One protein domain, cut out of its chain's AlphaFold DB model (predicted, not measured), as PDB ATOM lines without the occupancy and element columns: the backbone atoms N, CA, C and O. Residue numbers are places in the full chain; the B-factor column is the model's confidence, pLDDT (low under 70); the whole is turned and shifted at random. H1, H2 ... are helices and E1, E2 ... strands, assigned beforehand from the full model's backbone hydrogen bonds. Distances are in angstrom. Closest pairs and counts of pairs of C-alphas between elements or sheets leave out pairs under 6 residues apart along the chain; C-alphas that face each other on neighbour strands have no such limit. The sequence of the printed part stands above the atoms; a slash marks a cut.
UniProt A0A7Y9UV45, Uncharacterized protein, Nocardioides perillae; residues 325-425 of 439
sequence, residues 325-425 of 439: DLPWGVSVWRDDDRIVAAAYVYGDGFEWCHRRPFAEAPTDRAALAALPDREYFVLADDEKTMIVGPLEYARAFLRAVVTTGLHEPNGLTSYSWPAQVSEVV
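AT A GLANCE: This is residues 325 to 425 of the 439 residues of an uncharacterized protein of Nocardioides perillae (UniProt A0A7Y9UV45). A four-stranded antiparallel sheet has one long helix, H2, packed along one of its faces, and on the side of H2 away from the sheet sits a small two-stranded hairpin, E5 and E6, which packs on the helix through E5, so that H2 lies between the two sheets. The short helix H1 only grazes the larger sheet, and residues 378 to 390 make a long loop from edge strand E4 to H2. The printed part has 101 residues, with two named helices and six named strands in the order E1 E2 E3 H1 E4 H2 E5 E6; the larger sheet runs E3 E2 E1 E4 and the smaller one E5 E6, both antiparallel, and the class is mixed, helices and strands. The whole is compact and rounded, with a radius of gyration of the C-alphas of 12.8 A and spans of 34 by 29 by 22 A.

IN THESE COORDINATES: From the first residue, Asp 325, the printed part reaches E1, residues 329 to 335, 20.8 A long, which begins at C-alpha 329 (130.923, 168.166, 168.851). E2, residues 338 to 346, is the longest strand, 23.8 A from first to last C-alpha, and it bends by 54 degrees at residue 341. E3, residues 349 to 354, measures 17.0 A. H1, residues 365 to 369, measures 5.9 A, and E4, residues 375 to 377, measures 6.9 A. H2, residues 391 to 404, is 20.2 A long and begins at C-alpha 391 (132.286, 161.012, 178.351). E5, residues 414 to 417, measures 10.4 A, and E6, residues 421 to 424, measures 9.7 A and ends at C-alpha 424 (141.628, 175.583, 181.071).

HOW THE PARTS SIT: E1, E2 and E3 form a meander, each strand the antiparallel neighbour of the one before, and both of its pairs are hairpins. The directions of E1 and E2 stand at 159 degrees, with N 331 and O 343 within hydrogen-bond range at 2.8 A. Those of E2 and E3 stand at 166 degrees, with N 344 and O 351 within range at 2.8 A. E4 is the antiparallel neighbour of E1 at 144 degrees, with N 332 and O 375 within range at 2.7 A. E3 and E4 are the edge strands and are apart; from edge to edge the strands' lines turn by 62 degrees. H2 is on one face of this sheet, which gives two layers, a helix over a sheet, at a height over the sheet of 8.2 A. It lies over E3 and E2 and runs along the strands, its line at 9 degrees to that of E2 on the local plane. The closest C-alphas of E2 and H2 are those of Val 340 and Val 402, 5.3 A apart, and those of E3 and H2 are Cys 353 and Leu 398, 5.9 A apart. E1 and H2 are near each other, with 10 pairs of C-alphas within 10 A. E5 and H2 touch, their closest C-alphas being those of Ala 396 and Trp 417, 6.0 A apart, while E6 and H2 are apart. In the hairpin of E5 and E6, whose directions stand at 157 degrees, N 423 and O 415 are within hydrogen-bond range at 3.2 A. H1 only grazes the larger sheet, with its residues 365 to 369; the closest C-alphas of E3 and H1 are those of Gly 349 and Arg 365, 6.8 A apart. In H1 and H2 every O i to N i+4 pair is within hydrogen-bond range.

THE WHOLE: The two C-alphas farthest apart are those of Ala 359 and Glu 383, 38.6 A. The printed part has no cut, and its one long link is that from E4 to H2, 13 residues. The mean pLDDT of the printed part is 71.0, and 43 residues are under 70, among them residues 377 to 392 and residues 413 to 425.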
ATOM      1  N   ASP A 325     122.404 162.532 160.876       56.06
ATOM      2  CA  ASP A 325     123.512 162.463 161.804       56.06
ATOM      3  C   ASP A 325     124.013 163.843 162.202       56.06
ATOM      4  O   ASP A 325     124.430 164.676 161.392       56.06
ATOM      5  N   LEU A 326     123.987 164.073 163.507       64.88
ATOM      6  CA  LEU A 326     124.598 165.241 164.109       64.88
ATOM      7  C   LEU A 326     126.128 165.154 164.011       64.88
ATOM      8  O   LEU A 326     126.678 164.099 164.325       64.88
ATOM      9  N   PRO A 327     126.819 166.242 163.656       64.75
ATOM     10  CA  PRO A 327     128.274 166.253 163.587       64.75
ATOM     11  C   PRO A 327     128.886 166.038 164.973       64.75
ATOM     12  O   PRO A 327     128.253 166.308 166.002       64.75
ATOM     13  N   TRP A 328     130.129 165.559 165.002       69.31
ATOM     14  CA  TRP A 328     130.827 165.296 166.253       69.31
ATOM     15  C   TRP A 328     131.243 166.591 166.969       69.31
ATOM     16  O   TRP A 328     132.176 167.246 166.523       69.31
ATOM     17  N   GLY A 329     130.601 166.950 168.088       73.69
ATOM     18  CA  GLY A 329     130.923 168.166 168.851       73.69
ATOM     19  C   GLY A 329     129.759 168.663 169.714       73.69
ATOM     20  O   GLY A 329     128.899 167.870 170.106       73.69
ATOM     21  N   VAL A 330     129.702 169.970 170.016       79.56
ATOM     22  CA  VAL A 330     128.693 170.534 170.932       79.56
ATOM     23  C   VAL A 330     127.625 171.344 170.217       79.56
ATOM     24  O   VAL A 330     127.899 172.348 169.580       79.56
ATOM     25  N   SER A 331     126.370 170.951 170.391       82.56
ATOM     26  CA  SER A 331     125.204 171.760 170.046       82.56
ATOM     27  C   SER A 331     124.696 172.529 171.264       82.56
ATOM     28  O   SER A 331     124.776 172.016 172.375       82.56
ATOM     29  N   VAL A 332     124.142 173.725 171.085       84.50
ATOM     30  CA  VAL A 332     123.522 174.540 172.138       84.50
ATOM     31  C   VAL A 332     122.207 175.160 171.678       84.50
ATOM     32  O   VAL A 332     121.962 175.330 170.485       84.50
ATOM     33  N   TRP A 333     121.375 175.499 172.659       85.00
ATOM     34  CA  TRP A 333     120.076 176.146 172.498       85.00
ATOM     35  C   TRP A 333     119.981 177.331 173.447       85.00
ATOM     36  O   TRP A 333     120.489 177.265 174.576       85.00
ATOM     37  N   ARG A 334     119.313 178.396 172.999       82.50
ATOM     38  CA  ARG A 334     119.288 179.685 173.694       82.50
ATOM     39  C   ARG A 334     117.900 180.138 174.102       82.50
ATOM     40  O   ARG A 334     116.915 179.814 173.452       82.50
ATOM     41  N   ASP A 335     117.888 180.946 175.153       82.12
ATOM     42  CA  ASP A 335     116.771 181.787 175.574       82.12
ATOM     43  C   ASP A 335     117.343 183.170 175.919       82.12
ATOM     44  O   ASP A 335     118.304 183.251 176.692       82.12
ATOM     45  N   ASP A 336     116.834 184.230 175.283       80.94
ATOM     46  CA  ASP A 336     117.353 185.606 175.381       80.94
ATOM     47  C   ASP A 336     118.900 185.683 175.340       80.94
ATOM     48  O   ASP A 336     119.554 186.204 176.247       80.94
ATOM     49  N   ASP A 337     119.496 185.107 174.285       76.94
ATOM     50  CA  ASP A 337     120.946 184.996 174.019       76.94
ATOM     51  C   ASP A 337     121.775 184.137 174.990       76.94
ATOM     52  O   ASP A 337     122.987 183.976 174.792       76.94
ATOM     53  N   ARG A 338     121.168 183.519 176.004       82.00
ATOM     54  CA  ARG A 338     121.884 182.682 176.981       82.00
ATOM     55  C   ARG A 338     121.713 181.211 176.671       82.00
ATOM     56  O   ARG A 338     120.603 180.757 176.416       82.00
ATOM     57  N   ILE A 339     122.795 180.441 176.767       84.44
ATOM     58  CA  ILE A 339     122.726 178.989 176.577       84.44
ATOM     59  C   ILE A 339     121.915 178.351 177.713       84.44
ATOM     60  O   ILE A 339     122.316 178.383 178.879       84.44
ATOM     61  N   VAL A 340     120.777 177.750 177.363       87.12
ATOM     62  CA  VAL A 340     119.853 177.073 178.293       87.12
ATOM     63  C   VAL A 340     119.849 175.557 178.145       87.12
ATOM     64  O   VAL A 340     119.441 174.856 179.078       87.12
ATOM     65  N   ALA A 341     120.336 175.045 177.014       89.25
ATOM     66  CA  ALA A 341     120.630 173.635 176.824       89.25
ATOM     67  C   ALA A 341     121.853 173.436 175.932       89.25
ATOM     68  O   ALA A 341     122.199 174.302 175.132       89.25
ATOM     69  N   ALA A 342     122.503 172.290 176.087       89.31
ATOM     70  CA  ALA A 342     123.650 171.892 175.299       89.31
ATOM     71  C   ALA A 342     123.710 170.367 175.163       89.31
ATOM     72  O   ALA A 342     123.335 169.637 176.083       89.31
ATOM     73  N   ALA A 343     124.225 169.894 174.035       89.06
ATOM     74  CA  ALA A 343     124.430 168.491 173.738       89.06
ATOM     75  C   ALA A 343     125.844 168.264 173.222       89.06
ATOM     76  O   ALA A 343     126.274 169.012 172.355       89.06
ATOM     77  N   TYR A 344     126.540 167.237 173.693       85.12
ATOM     78  CA  TYR A 344     127.785 166.771 173.088       85.12
ATOM     79  C   TYR A 344     127.498 165.477 172.345       85.12
ATOM     80  O   TYR A 344     127.196 164.467 172.971       85.12
ATOM     81  N   VAL A 345     127.549 165.515 171.025       80.50
ATOM     82  CA  VAL A 345     127.348 164.346 170.162       80.50
ATOM     83  C   VAL A 345     128.680 163.615 170.047       80.50
ATOM     84  O   VAL A 345     129.703 164.286 170.104       80.50
ATOM     85  N   TYR A 346     128.689 162.282 169.928       75.31
ATOM     86  CA  TYR A 346     129.881 161.446 169.704       75.31
ATOM     87  C   TYR A 346     129.522 160.073 169.160       75.31
ATOM     88  O   TYR A 346     128.592 159.450 169.653       75.31
ATOM     89  N   GLY A 347     130.284 159.578 168.177       72.44
ATOM     90  CA  GLY A 347     130.027 158.272 167.565       72.44
ATOM     91  C   GLY A 347     128.552 158.117 167.176       72.44
ATOM     92  O   GLY A 347     128.044 158.882 166.361       72.44
ATOM     93  N   ASP A 348     127.867 157.161 167.804       71.25
ATOM     94  CA  ASP A 348     126.434 156.879 167.672       71.25
ATOM     95  C   ASP A 348     125.551 157.474 168.797       71.25
ATOM     96  O   ASP A 348     124.328 157.335 168.760       71.25
ATOM     97  N   GLY A 349     126.134 158.182 169.769       82.00
ATOM     98  CA  GLY A 349     125.466 158.720 170.956       82.00
ATOM     99  C   GLY A 349     125.558 160.240 171.132       82.00
ATOM    100  O   GLY A 349     126.073 160.982 170.293       82.00
ATOM    101  N   PHE A 350     125.008 160.719 172.252       87.62
ATOM    102  CA  PHE A 350     125.171 162.094 172.720       87.62
ATOM    103  C   PHE A 350     124.962 162.202 174.237       87.62
ATOM    104  O   PHE A 350     124.253 161.404 174.847       87.62
ATOM    105  N   GLU A 351     125.536 163.244 174.830       89.19
ATOM    106  CA  GLU A 351     125.259 163.718 176.183       89.19
ATOM    107  C   GLU A 351     124.407 164.982 176.107       89.19
ATOM    108  O   GLU A 351     124.636 165.819 175.240       89.19
ATOM    109  N   TRP A 352     123.446 165.149 177.015       90.06
ATOM    110  CA  TRP A 352     122.510 166.279 177.027       90.06
ATOM    111  C   TRP A 352     122.458 166.952 178.397       90.06
ATOM    112  O   TRP A 352     122.382 166.294 179.436       90.06
ATOM    113  N   CYS A 353     122.464 168.283 178.408       89.50
ATOM    114  CA  CYS A 353     122.312 169.097 179.607       89.50
ATOM    115  C   CYS A 353     121.365 170.270 179.340       89.50
ATOM    116  O   CYS A 353     121.440 170.901 178.292       89.50
ATOM    117  N   HIS A 354     120.494 170.602 180.295       87.69
ATOM    118  CA  HIS A 354     119.574 171.736 180.178       87.69
ATOM    119  C   HIS A 354     119.188 172.300 181.553       87.69
ATOM    120  O   HIS A 354     119.304 171.607 182.568       87.69
ATOM    121  N   ARG A 355     118.710 173.555 181.596       77.94
ATOM    122  CA  ARG A 355     118.398 174.258 182.857       77.94
ATOM    123  C   ARG A 355     116.914 174.361 183.248       77.94
ATOM    124  O   ARG A 355     116.699 174.623 184.430       77.94
ATOM    125  N   ARG A 356     115.931 174.141 182.339       66.94
ATOM    126  CA  ARG A 356     114.463 173.870 182.559       66.94
ATOM    127  C   ARG A 356     113.588 174.241 181.334       66.94
ATOM    128  O   ARG A 356     114.091 174.898 180.438       66.94
ATOM    129  N   PRO A 357     112.292 173.854 181.347       54.12
ATOM    130  CA  PRO A 357     111.852 172.581 180.809       54.12
ATOM    131  C   PRO A 357     111.806 172.637 179.273       54.12
ATOM    132  O   PRO A 357     110.919 173.250 178.686       54.12
ATOM    133  N   PHE A 358     112.701 171.902 178.619       55.72
ATOM    134  CA  PHE A 358     112.250 171.245 177.397       55.72
ATOM    135  C   PHE A 358     111.104 170.307 177.804       55.72
ATOM    136  O   PHE A 358     111.176 169.699 178.877       55.72
ATOM    137  N   ALA A 359     110.030 170.251 177.011       56.38
ATOM    138  CA  ALA A 359     108.863 169.423 177.325       56.38
ATOM    139  C   ALA A 359     109.269 167.957 177.558       56.38
ATOM    140  O   ALA A 359     108.778 167.333 178.494       56.38
ATOM    141  N   GLU A 360     110.236 167.469 176.775       69.50
ATOM    142  CA  GLU A 360     110.909 166.184 176.945       69.50
ATOM    143  C   GLU A 360     112.378 166.318 176.509       69.50
ATOM    144  O   GLU A 360     112.698 167.095 175.605       69.50
ATOM    145  N   ALA A 361     113.285 165.596 177.172       82.12
ATOM    146  CA  ALA A 361     114.666 165.488 176.711       82.12
ATOM    147  C   ALA A 361     114.708 164.619 175.440       82.12
ATOM    148  O   ALA A 361     113.965 163.636 175.370       82.12
ATOM    149  N   PRO A 362     115.568 164.935 174.456       86.69
ATOM    150  CA  PRO A 362     115.717 164.090 173.280       86.69
ATOM    151  C   PRO A 362     116.163 162.688 173.707       86.69
ATOM    152  O   PRO A 362     117.036 162.538 174.563       86.69
ATOM    153  N   THR A 363     115.536 161.666 173.133       87.75
ATOM    154  CA  THR A 363     115.775 160.257 173.487       87.75
ATOM    155  C   THR A 363     116.815 159.585 172.601       87.75
ATOM    156  O   THR A 363     117.388 158.569 172.985       87.75
ATOM    157  N   ASP A 364     117.057 160.146 171.421       86.12
ATOM    158  CA  ASP A 364     117.996 159.656 170.420       86.12
ATOM    159  C   ASP A 364     118.534 160.827 169.573       86.12
ATOM    160  O   ASP A 364     118.124 161.984 169.733       86.12
ATOM    161  N   ARG A 365     119.495 160.536 168.688       81.62
ATOM    162  CA  ARG A 365     120.126 161.553 167.833       81.62
ATOM    163  C   ARG A 365     119.148 162.182 166.842       81.62
ATOM    164  O   ARG A 365     119.316 163.355 166.532       81.62
ATOM    165  N   ALA A 366     118.120 161.460 166.395       75.56
ATOM    166  CA  ALA A 366     117.115 162.004 165.487       75.56
ATOM    167  C   ALA A 366     116.217 163.025 166.206       75.56
ATOM    168  O   ALA A 366     115.990 164.120 165.692       75.56
ATOM    169  N   ALA A 367     115.782 162.714 167.430       81.75
ATOM    170  CA  ALA A 367     115.051 163.629 168.299       81.75
ATOM    171  C   ALA A 367     115.891 164.866 168.642       81.75
ATOM    172  O   ALA A 367     115.385 165.985 168.586       81.75
ATOM    173  N   LEU A 368     117.186 164.683 168.935       81.56
ATOM    174  CA  LEU A 368     118.120 165.788 169.166       81.56
ATOM    175  C   LEU A 368     118.304 166.652 167.905       81.56
ATOM    176  O   LEU A 368     118.316 167.881 167.991       81.56
ATOM    177  N   ALA A 369     118.420 166.027 166.730       74.62
ATOM    178  CA  ALA A 369     118.580 166.719 165.456       74.62
ATOM    179  C   ALA A 369     117.341 167.526 165.051       74.62
ATOM    180  O   ALA A 369     117.487 168.555 164.392       74.62
ATOM    181  N   ALA A 370     116.154 167.076 165.463       74.44
ATOM    182  CA  ALA A 370     114.875 167.721 165.190       74.44
ATOM    183  C   ALA A 370     114.562 168.914 166.113       74.44
ATOM    184  O   ALA A 370     113.593 169.631 165.852       74.44
ATOM    185  N   LEU A 371     115.345 169.146 167.179       75.94
ATOM    186  CA  LEU A 371     115.131 170.302 168.049       75.94
ATOM    187  C   LEU A 371     115.374 171.614 167.273       75.94
ATOM    188  O   LEU A 371     116.435 171.767 166.657       75.94
ATOM    189  N   PRO A 372     114.426 172.571 167.305       69.50
ATOM    190  CA  PRO A 372     114.577 173.854 166.623       69.50
ATOM    191  C   PRO A 372     115.683 174.701 167.265       69.50
ATOM    192  O   PRO A 372     116.099 174.436 168.390       69.50
ATOM    193  N   ASP A 373     116.145 175.722 166.539       71.25
ATOM    194  CA  ASP A 373     117.065 176.759 167.038       71.25
ATOM    195  C   ASP A 373     118.385 176.221 167.622       71.25
ATOM    196  O   ASP A 373     118.987 176.801 168.525       71.25
ATOM    197  N   ARG A 374     118.841 175.086 167.081       76.56
ATOM    198  CA  ARG A 374     120.124 174.466 167.406       76.56
ATOM    199  C   ARG A 374     121.280 175.238 166.771       76.56
ATOM    200  O   ARG A 374     121.371 175.331 165.546       76.56
ATOM    201  N   GLU A 375     122.235 175.651 167.592       71.62
ATOM    202  CA  GLU A 375     123.543 176.144 167.158       71.62
ATOM    203  C   GLU A 375     124.606 175.082 167.439       71.62
ATOM    204  O   GLU A 375     124.631 174.522 168.527       71.62
ATOM    205  N   TYR A 376     125.484 174.774 166.486       70.06
ATOM    206  CA  TYR A 376     126.530 173.760 166.657       70.06
ATOM    207  C   TYR A 376     127.924 174.401 166.669       70.06
ATOM    208  O   TYR A 376     128.179 175.365 165.954       70.06
ATOM    209  N   PHE A 377     128.805 173.860 167.505       64.81
ATOM    210  CA  PHE A 377     130.144 174.342 167.809       64.81
ATOM    211  C   PHE A 377     131.122 173.164 167.807       64.81
ATOM    212  O   PHE A 377     130.945 172.180 168.534       64.81
ATOM    213  N   VAL A 378     132.191 173.297 167.024       59.97
ATOM    214  CA  VAL A 378     133.357 172.409 167.109       59.97
ATOM    215  C   VAL A 378     134.189 172.839 168.320       59.97
ATOM    216  O   VAL A 378     134.478 174.024 168.479       59.97
ATOM    217  N   LEU A 379     134.560 171.895 169.186       61.19
ATOM    218  CA  LEU A 379     135.412 172.143 170.356       61.19
ATOM    219  C   LEU A 379     136.663 171.269 170.264       61.19
ATOM    220  O   LEU A 379     136.619 170.086 170.599       61.19
ATOM    221  N   ALA A 380     137.769 171.876 169.836       53.47
ATOM    222  CA  ALA A 380     139.111 171.292 169.822       53.47
ATOM    223  C   ALA A 380     140.059 172.131 170.703       53.47
ATOM    224  O   ALA A 380     139.891 173.351 170.771       53.47
ATOM    225  N   ASP A 381     140.966 171.479 171.434       46.56
ATOM    226  CA  ASP A 381     141.981 172.135 172.267       46.56
ATOM    227  C   ASP A 381     143.124 172.708 171.408       46.56
ATOM    228  O   ASP A 381     143.094 172.653 170.175       46.56
ATOM    229  N   ASP A 382     144.119 173.312 172.055       39.50
ATOM    230  CA  ASP A 382     145.301 173.903 171.420       39.50
ATOM    231  C   ASP A 382     146.232 172.871 170.757       39.50
ATOM    232  O   ASP A 382     146.948 173.209 169.809       39.50
ATOM    233  N   GLU A 383     146.168 171.609 171.186       42.19
ATOM    234  CA  GLU A 383     146.800 170.458 170.528       42.19
ATOM    235  C   GLU A 383     145.924 169.841 169.423       42.19
ATOM    236  O   GLU A 383     146.334 168.882 168.761       42.19
ATOM    237  N   LYS A 384     144.756 170.440 169.146       46.97
ATOM    238  CA  LYS A 384     143.784 170.018 168.126       46.97
ATOM    239  C   LYS A 384     143.170 168.643 168.413       46.97
ATOM    240  O   LYS A 384     142.608 168.014 167.514       46.97
ATOM    241  N   THR A 385     143.231 168.179 169.658       49.50
ATOM    242  CA  THR A 385     142.422 167.066 170.151       49.50
ATOM    243  C   THR A 385     141.044 167.572 170.573       49.50
ATOM    244  O   THR A 385     140.874 168.712 170.996       49.50
ATOM    245  N   MET A 386     139.996 166.764 170.394       52.56
ATOM    246  CA  MET A 386     138.649 167.165 170.822       52.56
ATOM    247  C   MET A 386     138.668 167.458 172.330       52.56
ATOM    248  O   MET A 386     138.933 166.545 173.112       52.56
ATOM    249  N   ILE A 387     138.342 168.701 172.736       52.47
ATOM    250  CA  ILE A 387     138.358 169.179 174.149       52.47
ATOM    251  C   ILE A 387     137.570 168.228 175.046       52.47
ATOM    252  O   ILE A 387     137.821 168.036 176.236       52.47
ATOM    253  N   VAL A 388     136.549 167.640 174.450       53.72
ATOM    254  CA  VAL A 388     135.615 166.784 175.123       53.72
ATOM    255  C   VAL A 388     136.112 165.342 175.010       53.72
ATOM    256  O   VAL A 388     135.643 164.573 174.172       53.72
ATOM    257  N   GLY A 389     137.112 165.018 175.836       54.72
ATOM    258  CA  GLY A 389     137.715 163.690 175.974       54.72
ATOM    259  C   GLY A 389     136.722 162.614 176.465       54.72
ATOM    260  O   GLY A 389     135.603 162.521 175.964       54.72
ATOM    261  N   PRO A 390     137.078 161.747 177.434       60.75
ATOM    262  CA  PRO A 390     136.147 160.753 177.978       60.75
ATOM    263  C   PRO A 390     134.772 161.354 178.334       60.75
ATOM    264  O   PRO A 390     134.688 162.498 178.772       60.75
ATOM    265  N   LEU A 391     133.692 160.578 178.195       65.56
ATOM    266  CA  LEU A 391     132.286 161.012 178.351       65.56
ATOM    267  C   LEU A 391     132.001 161.921 179.566       65.56
ATOM    268  O   LEU A 391     131.118 162.777 179.559       65.56
ATOM    269  N   GLU A 392     132.739 161.712 180.649       65.25
ATOM    270  CA  GLU A 392     132.594 162.442 181.902       65.25
ATOM    271  C   GLU A 392     133.047 163.912 181.789       65.25
ATOM    272  O   GLU A 392     132.424 164.787 182.402       65.25
ATOM    273  N   TYR A 393     134.029 164.207 180.927       72.56
ATOM    274  CA  TYR A 393     134.448 165.568 180.568       72.56
ATOM    275  C   TYR A 393     133.335 166.302 179.819       72.56
ATOM    276  O   TYR A 393     133.036 167.451 180.147       72.56
ATOM    277  N   ALA A 394     132.647 165.615 178.898       73.75
ATOM    278  CA  ALA A 394     131.483 166.154 178.194       73.75
ATOM    279  C   ALA A 394     130.407 166.624 179.157       73.75
ATOM    280  O   ALA A 394     129.943 167.760 179.088       73.75
ATOM    281  N   ARG A 395     130.044 165.778 180.119       79.44
ATOM    282  CA  ARG A 395     129.008 166.113 181.099       79.44
ATOM    283  C   ARG A 395     129.389 167.322 181.948       79.44
ATOM    284  O   ARG A 395     128.528 168.161 182.213       79.44
ATOM    285  N   ALA A 396     130.643 167.413 182.391       78.88
ATOM    286  CA  ALA A 396     131.122 168.540 183.190       78.88
ATOM    287  C   ALA A 396     131.137 169.845 182.378       78.88
ATOM    288  O   ALA A 396     130.622 170.861 182.854       78.88
ATOM    289  N   PHE A 397     131.629 169.791 181.138       80.81
ATOM    290  CA  PHE A 397     131.632 170.912 180.203       80.81
ATOM    291  C   PHE A 397     130.212 171.413 179.913       80.81
ATOM    292  O   PHE A 397     129.906 172.580 180.155       80.81
ATOM    293  N   LEU A 398     129.306 170.529 179.478       85.50
ATOM    294  CA  LEU A 398     127.922 170.896 179.152       85.50
ATOM    295  C   LEU A 398     127.211 171.516 180.360       85.50
ATOM    296  O   LEU A 398     126.527 172.532 180.228       85.50
ATOM    297  N   ARG A 399     127.420 170.956 181.560       84.88
ATOM    298  CA  ARG A 399     126.900 171.544 182.801       84.88
ATOM    299  C   ARG A 399     127.455 172.936 183.035       84.88
ATOM    300  O   ARG A 399     126.680 173.809 183.411       84.88
ATOM    301  N   ALA A 400     128.751 173.151 182.838       82.00
ATOM    302  CA  ALA A 400     129.365 174.456 183.025       82.00
ATOM    303  C   ALA A 400     128.798 175.484 182.036       82.00
ATOM    304  O   ALA A 400     128.342 176.537 182.476       82.00
ATOM    305  N   VAL A 401     128.710 175.152 180.744       82.75
ATOM    306  CA  VAL A 401     128.134 176.025 179.704       82.75
ATOM    307  C   VAL A 401     126.679 176.396 180.020       82.75
ATOM    308  O   VAL A 401     126.323 177.575 180.056       82.75
ATOM    309  N   VAL A 402     125.840 175.410 180.344       86.38
ATOM    310  CA  VAL A 402     124.418 175.638 180.659       86.38
ATOM    311  C   VAL A 402     124.244 176.376 181.997       86.38
ATOM    312  O   VAL A 402     123.369 177.229 182.149       86.38
ATOM    313  N   THR A 403     125.079 176.089 182.998       84.56
ATOM    314  CA  THR A 403     124.986 176.708 184.335       84.56
ATOM    315  C   THR A 403     125.522 178.140 184.354       84.56
ATOM    316  O   THR A 403     125.062 178.980 185.130       84.56
ATOM    317  N   THR A 404     126.483 178.460 183.505       82.19
ATOM    318  CA  THR A 404     126.960 179.839 183.354       82.19
ATOM    319  C   THR A 404     125.992 180.670 182.514       82.19
ATOM    320  O   THR A 404     125.858 181.870 182.754       82.19
ATOM    321  N   GLY A 405     125.247 180.035 181.597       78.12
ATOM    322  CA  GLY A 405     124.346 180.734 180.683       78.12
ATOM    323  C   GLY A 405     125.128 181.703 179.802       78.12
ATOM    324  O   GLY A 405     124.738 182.867 179.677       78.12
ATOM    325  N   LEU A 406     126.282 181.235 179.311       77.38
ATOM    326  CA  LEU A 406     127.180 181.991 178.445       77.38
ATOM    327  C   LEU A 406     126.495 182.369 177.135       77.38
ATOM    328  O   LEU A 406     125.551 181.711 176.693       77.38
ATOM    329  N   HIS A 407     127.027 183.413 176.505       70.56
ATOM    330  CA  HIS A 407     126.651 183.794 175.150       70.56
ATOM    331  C   HIS A 407     127.278 182.889 174.099       70.56
ATOM    332  O   HIS A 407     126.717 182.769 173.030       70.56
ATOM    333  N   GLU A 408     128.377 182.196 174.358       66.44
ATOM    334  CA  GLU A 408     128.946 181.214 173.430       66.44
ATOM    335  C   GLU A 408     129.699 180.145 174.241       66.44
ATOM    336  O   GLU A 408     130.236 180.472 175.307       66.44
ATOM    337  N   PRO A 409     129.756 178.874 173.793       64.88
ATOM    338  CA  PRO A 409     130.482 177.823 174.514       64.88
ATOM    339  C   PRO A 409     131.973 178.129 174.701       64.88
ATOM    340  O   PRO A 409     132.541 177.798 175.737       64.88
ATOM    341  N   ASN A 410     132.588 178.807 173.728       62.62
ATOM    342  CA  ASN A 410     133.988 179.253 173.754       62.62
ATOM    343  C   ASN A 410     134.270 180.361 174.801       62.62
ATOM    344  O   ASN A 410     135.426 180.672 175.084       62.62
ATOM    345  N   GLY A 411     133.231 180.962 175.390       63.62
ATOM    346  CA  GLY A 411     133.361 181.915 176.489       63.62
ATOM    347  C   GLY A 411     133.646 181.239 177.832       63.62
ATOM    348  O   GLY A 411     133.934 181.919 178.818       63.62
ATOM    349  N   LEU A 412     133.551 179.907 177.896       70.19
ATOM    350  CA  LEU A 412     133.942 179.139 179.066       70.19
ATOM    351  C   LEU A 412     135.464 179.062 179.087       70.19
ATOM    352  O   LEU A 412     136.042 178.447 178.209       70.19
ATOM    353  N   THR A 413     136.107 179.681 180.074       66.06
ATOM    354  CA  THR A 413     137.579 179.710 180.189       66.06
ATOM    355  C   THR A 413     138.130 178.602 181.080       66.06
ATOM    356  O   THR A 413     139.302 178.249 180.992       66.06
ATOM    357  N   SER A 414     137.296 178.045 181.959       66.50
ATOM    358  CA  SER A 414     137.627 176.867 182.758       66.50
ATOM    359  C   SER A 414     136.374 176.187 183.301       66.50
ATOM    360  O   SER A 414     135.323 176.815 183.459       66.50
ATOM    361  N   TYR A 415     136.486 174.900 183.619       69.12
ATOM    362  CA  TYR A 415     135.476 174.163 184.377       69.12
ATOM    363  C   TYR A 415     136.134 173.129 185.290       69.12
ATOM    364  O   TYR A 415     137.303 172.780 185.141       69.12
ATOM    365  N   SER A 416     135.393 172.680 186.303       62.97
ATOM    366  CA  SER A 416     135.883 171.727 187.302       62.97
ATOM    367  C   SER A 416     135.082 170.434 187.260       62.97
ATOM    368  O   SER A 416     133.855 170.456 187.132       62.97
ATOM    369  N   TRP A 417     135.773 169.313 187.433       61.19
ATOM    370  CA  TRP A 417     135.188 167.975 187.524       61.19
ATOM    371  C   TRP A 417     135.508 167.353 188.908       61.19
ATOM    372  O   TRP A 417     136.488 167.778 189.528       61.19
ATOM    373  N   PRO A 418     134.683 166.434 189.475       47.25
ATOM    374  CA  PRO A 418     134.918 165.681 190.721       47.25
ATOM    375  C   PRO A 418     136.247 164.904 190.799       47.25
ATOM    376  O   PRO A 418     136.273 163.682 190.838       47.25
ATOM    377  N   ALA A 419     137.351 165.645 190.879       50.66
ATOM    378  CA  ALA A 419     138.688 165.235 191.303       50.66
ATOM    379  C   ALA A 419     139.632 166.439 191.569       50.66
ATOM    380  O   ALA A 419     140.833 166.240 191.685       50.66
ATOM    381  N   GLN A 420     139.131 167.685 191.673       49.25
ATOM    382  CA  GLN A 420     139.952 168.917 191.783       49.25
ATOM    383  C   GLN A 420     140.860 169.216 190.572       49.25
ATOM    384  O   GLN A 420     141.752 170.055 190.671       49.25
ATOM    385  N   VAL A 421     140.610 168.598 189.416       51.09
ATOM    386  CA  VAL A 421     141.251 168.994 188.156       51.09
ATOM    387  C   VAL A 421     140.457 170.166 187.572       51.09
ATOM    388  O   VAL A 421     139.244 170.061 187.360       51.09
ATOM    389  N   SER A 422     141.121 171.308 187.401       51.00
ATOM    390  CA  SER A 422     140.597 172.457 186.658       51.00
ATOM    391  C   SER A 422     141.182 172.409 185.257       51.00
ATOM    392  O   SER A 422     142.393 172.545 185.109       51.00
ATOM    393  N   GLU A 423     140.328 172.222 184.257       52.91
ATOM    394  CA  GLU A 423     140.738 172.327 182.857       52.91
ATOM    395  C   GLU A 423     140.618 173.782 182.413       52.91
ATOM    396  O   GLU A 423     139.600 174.437 182.678       52.91
ATOM    397  N   VAL A 424     141.663 174.292 181.762       53.53
ATOM    398  CA  VAL A 424     141.628 175.583 181.071       53.53
ATOM    399  C   VAL A 424     141.160 175.305 179.656       53.53
ATOM    400  O   VAL A 424     141.807 174.585 178.907       53.53
ATOM    401  N   VAL A 425     140.032 175.891 179.281       52.47
ATOM    402  CA  VAL A 425     139.567 175.853 177.897       52.47
ATOM    403  C   VAL A 425     140.308 176.987 177.192       52.47
ATOM    404  O   VAL A 425     139.910 178.149 177.283       52.47
TER     405      VAL A 425